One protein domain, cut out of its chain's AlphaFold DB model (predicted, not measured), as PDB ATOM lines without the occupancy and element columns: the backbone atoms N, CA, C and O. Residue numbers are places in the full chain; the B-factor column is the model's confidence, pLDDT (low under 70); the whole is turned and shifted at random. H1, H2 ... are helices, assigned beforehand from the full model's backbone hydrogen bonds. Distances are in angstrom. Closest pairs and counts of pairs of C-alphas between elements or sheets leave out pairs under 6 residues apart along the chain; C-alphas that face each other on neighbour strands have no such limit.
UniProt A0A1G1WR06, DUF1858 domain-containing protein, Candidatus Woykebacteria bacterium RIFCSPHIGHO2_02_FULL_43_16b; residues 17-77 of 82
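This is residues 17 to 77 of the 82 residues of the protein "DUF1858 domain-containing protein" of Candidatus Woykebacteria bacterium RIFCSPHIGHO2_02_FULL_43_16b (UniProt A0A1G1WR06). One long helix, H6, runs along one side of five short helices; H2 and H5 come nearest to it, with H1, H3 and H4 beyond. The 61 printed residues have six named helices, H1 to H6 in chain order, and no named strand: all helix. The whole is compact, radius of gyration of the C-alphas 10.7 A, spanning 28 by 26 by 17 A.

H6, residues 60 to 76, is close to but not clearly touching H5, residues 49 to 55; their closest C-alphas, Glu 50 and Leu 63, are 6.8 A apart. It is likewise close to but not clearly touching H2, residues 26 to 32, with closest C-alphas Leu 26 and Leu 70 at 7.2 A. H2 touches H3, residues 37 to 40, closest C-alphas Leu 31 and His 37 at 5.0 A. H1, residues 17 to 22, touches H4, residues 42 to 46, closest C-alphas Gly 17 and Thr 45 at 4.0 A. Every O i to N i+4 pair is within hydrogen-bond range in H1, H2, H5 and H6; H4 has 0 of 1, and 1 of 2 O i to N i+3 pairs; H3 is too short.

H1 begins at C-alpha 17 (230.305, 176.148, 192.230); H6, 24.5 A long, ends at C-alpha 76 (242.536, 185.422, 207.089).

The printed part has no cut; its links are tight. Residues 37 to 44 are under pLDDT 70.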
ATOM      1  N   GLY A  17     231.436 175.226 192.206       86.06
ATOM      2  CA  GLY A  17     230.305 176.148 192.230       86.06
ATOM      3  C   GLY A  17     229.878 176.563 193.639       86.06
ATOM      4  O   GLY A  17     229.585 177.734 193.864       86.06
ATOM      5  N   ASP A  18     229.841 175.628 194.592       87.81
ATOM      6  CA  ASP A  18     229.529 175.941 195.994       87.81
ATOM      7  C   ASP A  18     230.663 176.727 196.649       87.81
ATOM      8  O   ASP A  18     230.406 177.695 197.362       87.81
ATOM      9  N   LEU A  19     231.909 176.352 196.353       87.62
ATOM     10  CA  LEU A  19     233.105 177.007 196.864       87.62
ATOM     11  C   LEU A  19     233.146 178.491 196.476       87.62
ATOM     12  O   LEU A  19     233.295 179.340 197.349       87.62
ATOM     13  N   VAL A  20     232.964 178.820 195.192       85.94
ATOM     14  CA  VAL A  20     232.983 180.219 194.723       85.94
ATOM     15  C   VAL A  20     231.754 181.008 195.173       85.94
ATOM     16  O   VAL A  20     231.844 182.216 195.365       85.94
ATOM     17  N   ARG A  21     230.603 180.350 195.386       85.19
ATOM     18  CA  ARG A  21     229.419 181.000 195.977       85.19
ATOM     19  C   ARG A  21     229.642 181.353 197.444       85.19
ATOM     20  O   ARG A  21     229.276 182.447 197.858       85.19
ATOM     21  N   ALA A  22     230.227 180.438 198.213       86.12
ATOM     22  CA  ALA A  22     230.533 180.648 199.624       86.12
ATOM     23  C   ALA A  22     231.686 181.646 199.818       86.12
ATOM     24  O   ALA A  22     231.656 182.453 200.745       86.12
ATOM     25  N   TYR A  23     232.676 181.621 198.921       87.19
ATOM     26  CA  TYR A  23     233.871 182.459 198.986       87.19
ATOM     27  C   TYR A  23     234.195 183.081 197.622       87.19
ATOM     28  O   TYR A  23     235.138 182.659 196.946       87.19
ATOM     29  N   PRO A  24     233.467 184.133 197.210       87.06
ATOM     30  CA  PRO A  24     233.674 184.767 195.909       87.06
ATOM     31  C   PRO A  24     235.115 185.229 195.670       87.06
ATOM     32  O   PRO A  24     235.601 185.161 194.542       87.06
ATOM     33  N   PHE A  25     235.825 185.632 196.730       86.81
ATOM     34  CA  PHE A  25     237.222 186.065 196.655       86.81
ATOM     35  C   PHE A  25     238.197 184.938 196.269       86.81
ATOM     36  O   PHE A  25     239.203 185.213 195.619       86.81
ATOM     37  N   LEU A  26     237.888 183.672 196.586       88.44
ATOM     38  CA  LEU A  26     238.718 182.530 196.179       88.44
ATOM     39  C   LEU A  26     238.694 182.310 194.666       88.44
ATOM     40  O   LEU A  26     239.610 181.690 194.137       88.44
ATOM     41  N   THR A  27     237.693 182.840 193.955       86.12
ATOM     42  CA  THR A  27     237.625 182.751 192.491       86.12
ATOM     43  C   THR A  27     238.897 183.299 191.851       86.12
ATOM     44  O   THR A  27     239.443 182.666 190.955       86.12
ATOM     45  N   GLU A  28     239.421 184.434 192.327       84.75
ATOM     46  CA  GLU A  28     240.660 184.983 191.766       84.75
ATOM     47  C   GLU A  28     241.873 184.082 192.024       84.75
ATOM     48  O   GLU A  28     242.693 183.921 191.125       84.75
ATOM     49  N   ILE A  29     241.964 183.477 193.211       88.75
ATOM     50  CA  ILE A  29     243.054 182.566 193.594       88.75
ATOM     51  C   ILE A  29     242.999 181.291 192.741       88.75
ATOM     52  O   ILE A  29     243.993 180.897 192.136       88.75
ATOM     53  N   LEU A  30     241.818 180.679 192.608       86.81
ATOM     54  CA  LEU A  30     241.610 179.487 191.776       86.81
ATOM     55  C   LEU A  30     241.975 179.754 190.305       86.81
ATOM     56  O   LEU A  30     242.604 178.914 189.661       86.81
ATOM     57  N   LEU A  31     241.620 180.932 189.781       82.62
ATOM     58  CA  LEU A  31     241.931 181.337 188.409       82.62
ATOM     59  C   LEU A  31     243.429 181.609 188.199       82.62
ATOM     60  O   LEU A  31     244.005 181.098 187.240       82.62
ATOM     61  N   LYS A  32     244.046 182.428 189.059       82.31
ATOM     62  CA  LYS A  32     245.418 182.931 188.877       82.31
ATOM     63  C   LYS A  32     246.476 181.913 189.295       82.31
ATOM     64  O   LYS A  32     247.426 181.703 188.546       82.31
ATOM     65  N   ASP A  33     246.294 181.273 190.446       84.00
ATOM     66  CA  ASP A  33     247.342 180.461 191.074       84.00
ATOM     67  C   ASP A  33     247.238 178.989 190.669       84.00
ATOM     68  O   ASP A  33     248.250 178.315 190.490       84.00
ATOM     69  N   TYR A  34     246.015 178.503 190.456       83.56
ATOM     70  CA  TYR A  34     245.744 177.097 190.136       83.56
ATOM     71  C   TYR A  34     245.308 176.879 188.687       83.56
ATOM     72  O   TYR A  34     245.016 175.755 188.283       83.56
ATOM     73  N   SER A  35     245.280 177.946 187.878       75.75
ATOM     74  CA  SER A  35     244.867 177.909 186.469       75.75
ATOM     75  C   SER A  35     243.496 177.265 186.235       75.75
ATOM     76  O   SER A  35     243.196 176.850 185.110       75.75
ATOM     77  N   LEU A  36     242.632 177.238 187.256       74.44
ATOM     78  CA  LEU A  36     241.263 176.733 187.183       74.44
ATOM     79  C   LEU A  36     240.369 177.786 186.522       74.44
ATOM     80  O   LEU A  36     239.373 178.224 187.092       74.44
ATOM     81  N   HIS A  37     240.713 178.167 185.286       66.88
ATOM     82  CA  HIS A  37     239.966 179.081 184.408       66.88
ATOM     83  C   HIS A  37     238.491 178.686 184.257       66.88
ATOM     84  O   HIS A  37     237.632 179.510 183.947       66.88
ATOM     85  N   CYS A  38     238.191 177.419 184.534       60.62
ATOM     86  CA  CYS A  38     236.861 176.852 184.522       60.62
ATOM     87  C   CYS A  38     236.008 177.232 185.747       60.62
ATOM     88  O   CYS A  38     234.795 177.098 185.671       60.62
ATOM     89  N   ALA A  39     236.574 177.749 186.846       55.41
ATOM     90  CA  ALA A  39     235.824 178.080 188.069       55.41
ATOM     91  C   ALA A  39     234.706 179.130 187.858       55.41
ATOM     92  O   ALA A  39     233.775 179.200 188.656       55.41
ATOM     93  N   GLY A  40     234.764 179.909 186.766       53.00
ATOM     94  CA  GLY A  40     233.706 180.834 186.331       53.00
ATOM     95  C   GLY A  40     232.836 180.340 185.163       53.00
ATOM     96  O   GLY A  40     231.962 181.073 184.703       53.00
ATOM     97  N   CYS A  41     233.064 179.129 184.648       63.38
ATOM     98  CA  CYS A  41     232.325 178.553 183.523       63.38
ATOM     99  C   CYS A  41     231.219 177.615 184.031       63.38
ATOM    100  O   CYS A  41     231.461 176.778 184.898       63.38
ATOM    101  N   PHE A  42     230.012 177.699 183.454       60.81
ATOM    102  CA  PHE A  42     228.852 176.893 183.870       60.81
ATOM    103  C   PHE A  42     229.163 175.388 183.956       60.81
ATOM    104  O   PHE A  42     228.695 174.727 184.883       60.81
ATOM    105  N   ALA A  43     230.006 174.879 183.049       63.47
ATOM    106  CA  ALA A  43     230.408 173.475 182.988       63.47
ATOM    107  C   ALA A  43     231.052 172.958 184.288       63.47
ATOM    108  O   ALA A  43     230.786 171.826 184.676       63.47
ATOM    109  N   ASN A  44     231.805 173.797 185.005       67.88
ATOM    110  CA  ASN A  44     232.544 173.404 186.211       67.88
ATOM    111  C   ASN A  44     231.782 173.674 187.515       67.88
ATOM    112  O   ASN A  44     232.286 173.376 188.594       67.88
ATOM    113  N   THR A  45     230.560 174.211 187.448       70.94
ATOM    114  CA  THR A  45     229.731 174.453 188.648       70.94
ATOM    115  C   THR A  45     229.419 173.150 189.391       70.94
ATOM    116  O   THR A  45     229.243 173.164 190.609       70.94
ATOM    117  N   PHE A  46     229.353 172.039 188.653       80.88
ATOM    118  CA  PHE A  46     229.041 170.701 189.158       80.88
ATOM    119  C   PHE A  46     230.280 169.821 189.364       80.88
ATOM    120  O   PHE A  46     230.137 168.691 189.827       80.88
ATOM    121  N   ASP A  47     231.475 170.323 189.048       85.12
ATOM    122  CA  ASP A  47     232.721 169.601 189.291       85.12
ATOM    123  C   ASP A  47     233.183 169.783 190.733       85.12
ATOM    124  O   ASP A  47     233.044 170.856 191.329       85.12
ATOM    125  N   THR A  48     233.779 168.730 191.289       91.00
ATOM    126  CA  THR A  48     234.490 168.822 192.564       91.00
ATOM    127  C   THR A  48     235.814 169.561 192.379       91.00
ATOM    128  O   THR A  48     236.395 169.565 191.291       91.00
ATOM    129  N   LEU A  49     236.327 170.152 193.457       89.44
ATOM    130  CA  LEU A  49     237.646 170.782 193.479       89.44
ATOM    131  C   LEU A  49     238.745 169.804 193.020       89.44
ATOM    132  O   LEU A  49     239.582 170.162 192.198       89.44
ATOM    133  N   GLU A  50     238.688 168.552 193.480       91.31
ATOM    134  CA  GLU A  50     239.561 167.460 193.031       91.31
ATOM    135  C   GLU A  50     239.416 167.159 191.540       91.31
ATOM    136  O   GLU A  50     240.417 167.021 190.840       91.31
ATOM    137  N   GLY A  51     238.180 167.042 191.049       88.94
ATOM    138  CA  GLY A  51     237.905 166.732 189.648       88.94
ATOM    139  C   GLY A  51     238.468 167.807 188.725       88.94
ATOM    140  O   GLY A  51     239.197 167.491 187.787       88.94
ATOM    141  N   GLY A  52     238.214 169.076 189.058       85.69
ATOM    142  CA  GLY A  52     238.783 170.219 188.349       85.69
ATOM    143  C   GLY A  52     240.310 170.221 188.391       85.69
ATOM    144  O   GLY A  52     240.948 170.301 187.348       85.69
ATOM    145  N   ALA A  53     240.912 170.054 189.570       88.00
ATOM    146  CA  ALA A  53     242.367 170.014 189.729       88.00
ATOM    147  C   ALA A  53     243.030 168.895 188.905       88.00
ATOM    148  O   ALA A  53     244.034 169.124 188.227       88.00
ATOM    149  N   ARG A  54     242.437 167.696 188.885       87.50
ATOM    150  CA  ARG A  54     242.971 166.540 188.150       87.50
ATOM    151  C   ARG A  54     242.904 166.691 186.636       87.50
ATOM    152  O   ARG A  54     243.819 166.240 185.954       87.50
ATOM    153  N   VAL A  55     241.871 167.341 186.096       84.19
ATOM    154  CA  VAL A  55     241.803 167.666 184.654       84.19
ATOM    155  C   VAL A  55     242.970 168.568 184.236       84.19
ATOM    156  O   VAL A  55     243.442 168.489 183.104       84.19
ATOM    157  N   HIS A  56     243.479 169.368 185.171       80.25
ATOM    158  CA  HIS A  56     244.639 170.234 184.987       80.25
ATOM    159  C   HIS A  56     245.972 169.581 185.396       80.25
ATOM    160  O   HIS A  56     247.004 170.246 185.382       80.25
ATOM    161  N   GLY A  57     245.972 168.279 185.699       85.50
ATOM    162  CA  GLY A  57     247.185 167.498 185.943       85.50
ATOM    163  C   GLY A  57     247.763 167.603 187.353       85.50
ATOM    164  O   GLY A  57     248.878 167.129 187.546       85.50
ATOM    165  N   MET A  58     247.032 168.179 188.316       88.50
ATOM    166  CA  MET A  58     247.491 168.225 189.707       88.50
ATOM    167  C   MET A  58     247.477 166.837 190.339       88.50
ATOM    168  O   MET A  58     246.491 166.094 190.223       88.50
ATOM    169  N   ASP A  59     248.556 166.510 191.039       91.88
ATOM    170  CA  ASP A  59     248.629 165.308 191.857       91.88
ATOM    171  C   ASP A  59     247.953 165.489 193.233       91.88
ATOM    172  O   ASP A  59     247.438 166.553 193.587       91.88
ATOM    173  N   GLU A  60     247.896 164.409 194.014       89.25
ATOM    174  CA  GLU A  60     247.263 164.410 195.339       89.25
ATOM    175  C   GLU A  60     247.935 165.390 196.308       89.25
ATOM    176  O   GLU A  60     247.254 166.057 197.083       89.25
ATOM    177  N   LYS A  61     249.257 165.554 196.212       91.19
ATOM    178  CA  LYS A  61     250.015 166.454 197.077       91.19
ATOM    179  C   LYS A  61     249.748 167.914 196.716       91.19
ATOM    180  O   LYS A  61     249.590 168.750 197.601       91.19
ATOM    181  N   GLU A  62     249.690 168.235 195.429       90.31
ATOM    182  CA  GLU A  62     249.322 169.568 194.947       90.31
ATOM    183  C   GLU A  62     247.892 169.936 195.344       90.31
ATOM    184  O   GLU A  62     247.639 171.059 195.785       90.31
ATOM    185  N   LEU A  63     246.974 168.972 195.269       90.31
ATOM    186  CA  LEU A  63     245.596 169.138 195.709       90.31
ATOM    187  C   LEU A  63     245.497 169.406 197.220       90.31
ATOM    188  O   LEU A  63     244.747 170.293 197.631       90.31
ATOM    189  N   GLU A  64     246.247 168.674 198.044       90.44
ATOM    190  CA  GLU A  64     246.312 168.904 199.492       90.44
ATOM    191  C   GLU A  64     246.847 170.303 199.819       90.44
ATOM    192  O   GLU A  64     246.214 171.034 200.581       90.44
ATOM    193  N   MET A  65     247.950 170.712 199.181       90.94
ATOM    194  CA  MET A  65     248.526 172.050 199.358       90.94
ATOM    195  C   MET A  65     247.559 173.153 198.913       90.94
ATOM    196  O   MET A  65     247.461 174.190 199.567       90.94
ATOM    197  N   MET A  66     246.817 172.938 197.819       90.88
ATOM    198  CA  MET A  66     245.773 173.865 197.386       90.88
ATOM    199  C   MET A  66     244.692 174.001 198.454       90.88
ATOM    200  O   MET A  66     244.342 175.113 198.835       90.88
ATOM    201  N   VAL A  67     244.161 172.889 198.962       91.38
ATOM    202  CA  VAL A  67     243.110 172.924 199.986       91.38
ATOM    203  C   VAL A  67     243.595 173.607 201.263       91.38
ATOM    204  O   VAL A  67     242.851 174.404 201.834       91.38
ATOM    205  N   GLU A  68     244.819 173.334 201.705       91.25
ATOM    206  CA  GLU A  68     245.419 174.002 202.863       91.25
ATOM    207  C   GLU A  68     245.506 175.517 202.643       91.25
ATOM    208  O   GLU A  68     244.982 176.286 203.450       91.25
ATOM    209  N   HIS A  69     246.043 175.948 201.498       91.31
ATOM    210  CA  HIS A  69     246.136 177.363 201.145       91.31
ATOM    211  C   HIS A  69     244.761 178.047 201.110       91.31
ATOM    212  O   HIS A  69     244.587 179.115 201.695       91.31
ATOM    213  N   LEU A  70     243.752 177.427 200.490       90.31
ATOM    214  CA  LEU A  70     242.402 177.995 200.433       90.31
ATOM    215  C   LEU A  70     241.778 178.136 201.830       90.31
ATOM    216  O   LEU A  70     241.117 179.136 202.112       90.31
ATOM    217  N   ASN A  71     241.987 177.157 202.714       90.56
ATOM    218  CA  ASN A  71     241.511 177.230 204.097       90.56
ATOM    219  C   ASN A  71     242.219 178.340 204.891       90.56
ATOM    220  O   ASN A  71     241.566 179.051 205.659       90.56
ATOM    221  N   ASP A  72     243.519 178.531 204.675       90.19
ATOM    222  CA  ASP A  72     244.285 179.623 205.276       90.19
ATOM    223  C   ASP A  72     243.784 180.995 204.817       90.19
ATOM    224  O   ASP A  72     243.603 181.900 205.638       90.19
ATOM    225  N   GLU A  73     243.507 181.159 203.523       89.38
ATOM    226  CA  GLU A  73     242.968 182.407 202.980       89.38
ATOM    227  C   GLU A  73     241.574 182.711 203.539       89.38
ATOM    228  O   GLU A  73     241.298 183.842 203.938       89.38
ATOM    229  N   VAL A  74     240.721 181.697 203.699       87.69
ATOM    230  CA  VAL A  74     239.425 181.839 204.383       87.69
ATOM    231  C   VAL A  74     239.583 182.207 205.860       87.69
ATOM    232  O   VAL A  74     238.804 183.004 206.389       87.69
ATOM    233  N   ALA A  75     240.595 181.677 206.545       86.19
ATOM    234  CA  ALA A  75     240.853 182.024 207.937       86.19
ATOM    235  C   ALA A  75     241.314 183.484 208.109       86.19
ATOM    236  O   ALA A  75     240.974 184.100 209.126       86.19
ATOM    237  N   LYS A  76     242.063 184.024 207.135       82.94
ATOM    238  CA  LYS A  76     242.536 185.422 207.089       82.94
ATOM    239  C   LYS A  76     241.453 186.392 206.614       82.94
ATOM    240  O   LYS A  76     241.381 187.517 207.107       82.94
ATOM    241  N   HIS A  77     240.597 185.942 205.703       74.50
ATOM    242  CA  HIS A  77     239.494 186.697 205.121       74.50
ATOM    243  C   HIS A  77     238.161 186.020 205.457       74.50
ATOM    244  O   HIS A  77     237.546 185.407 204.578       74.50
TER     245      HIS A  77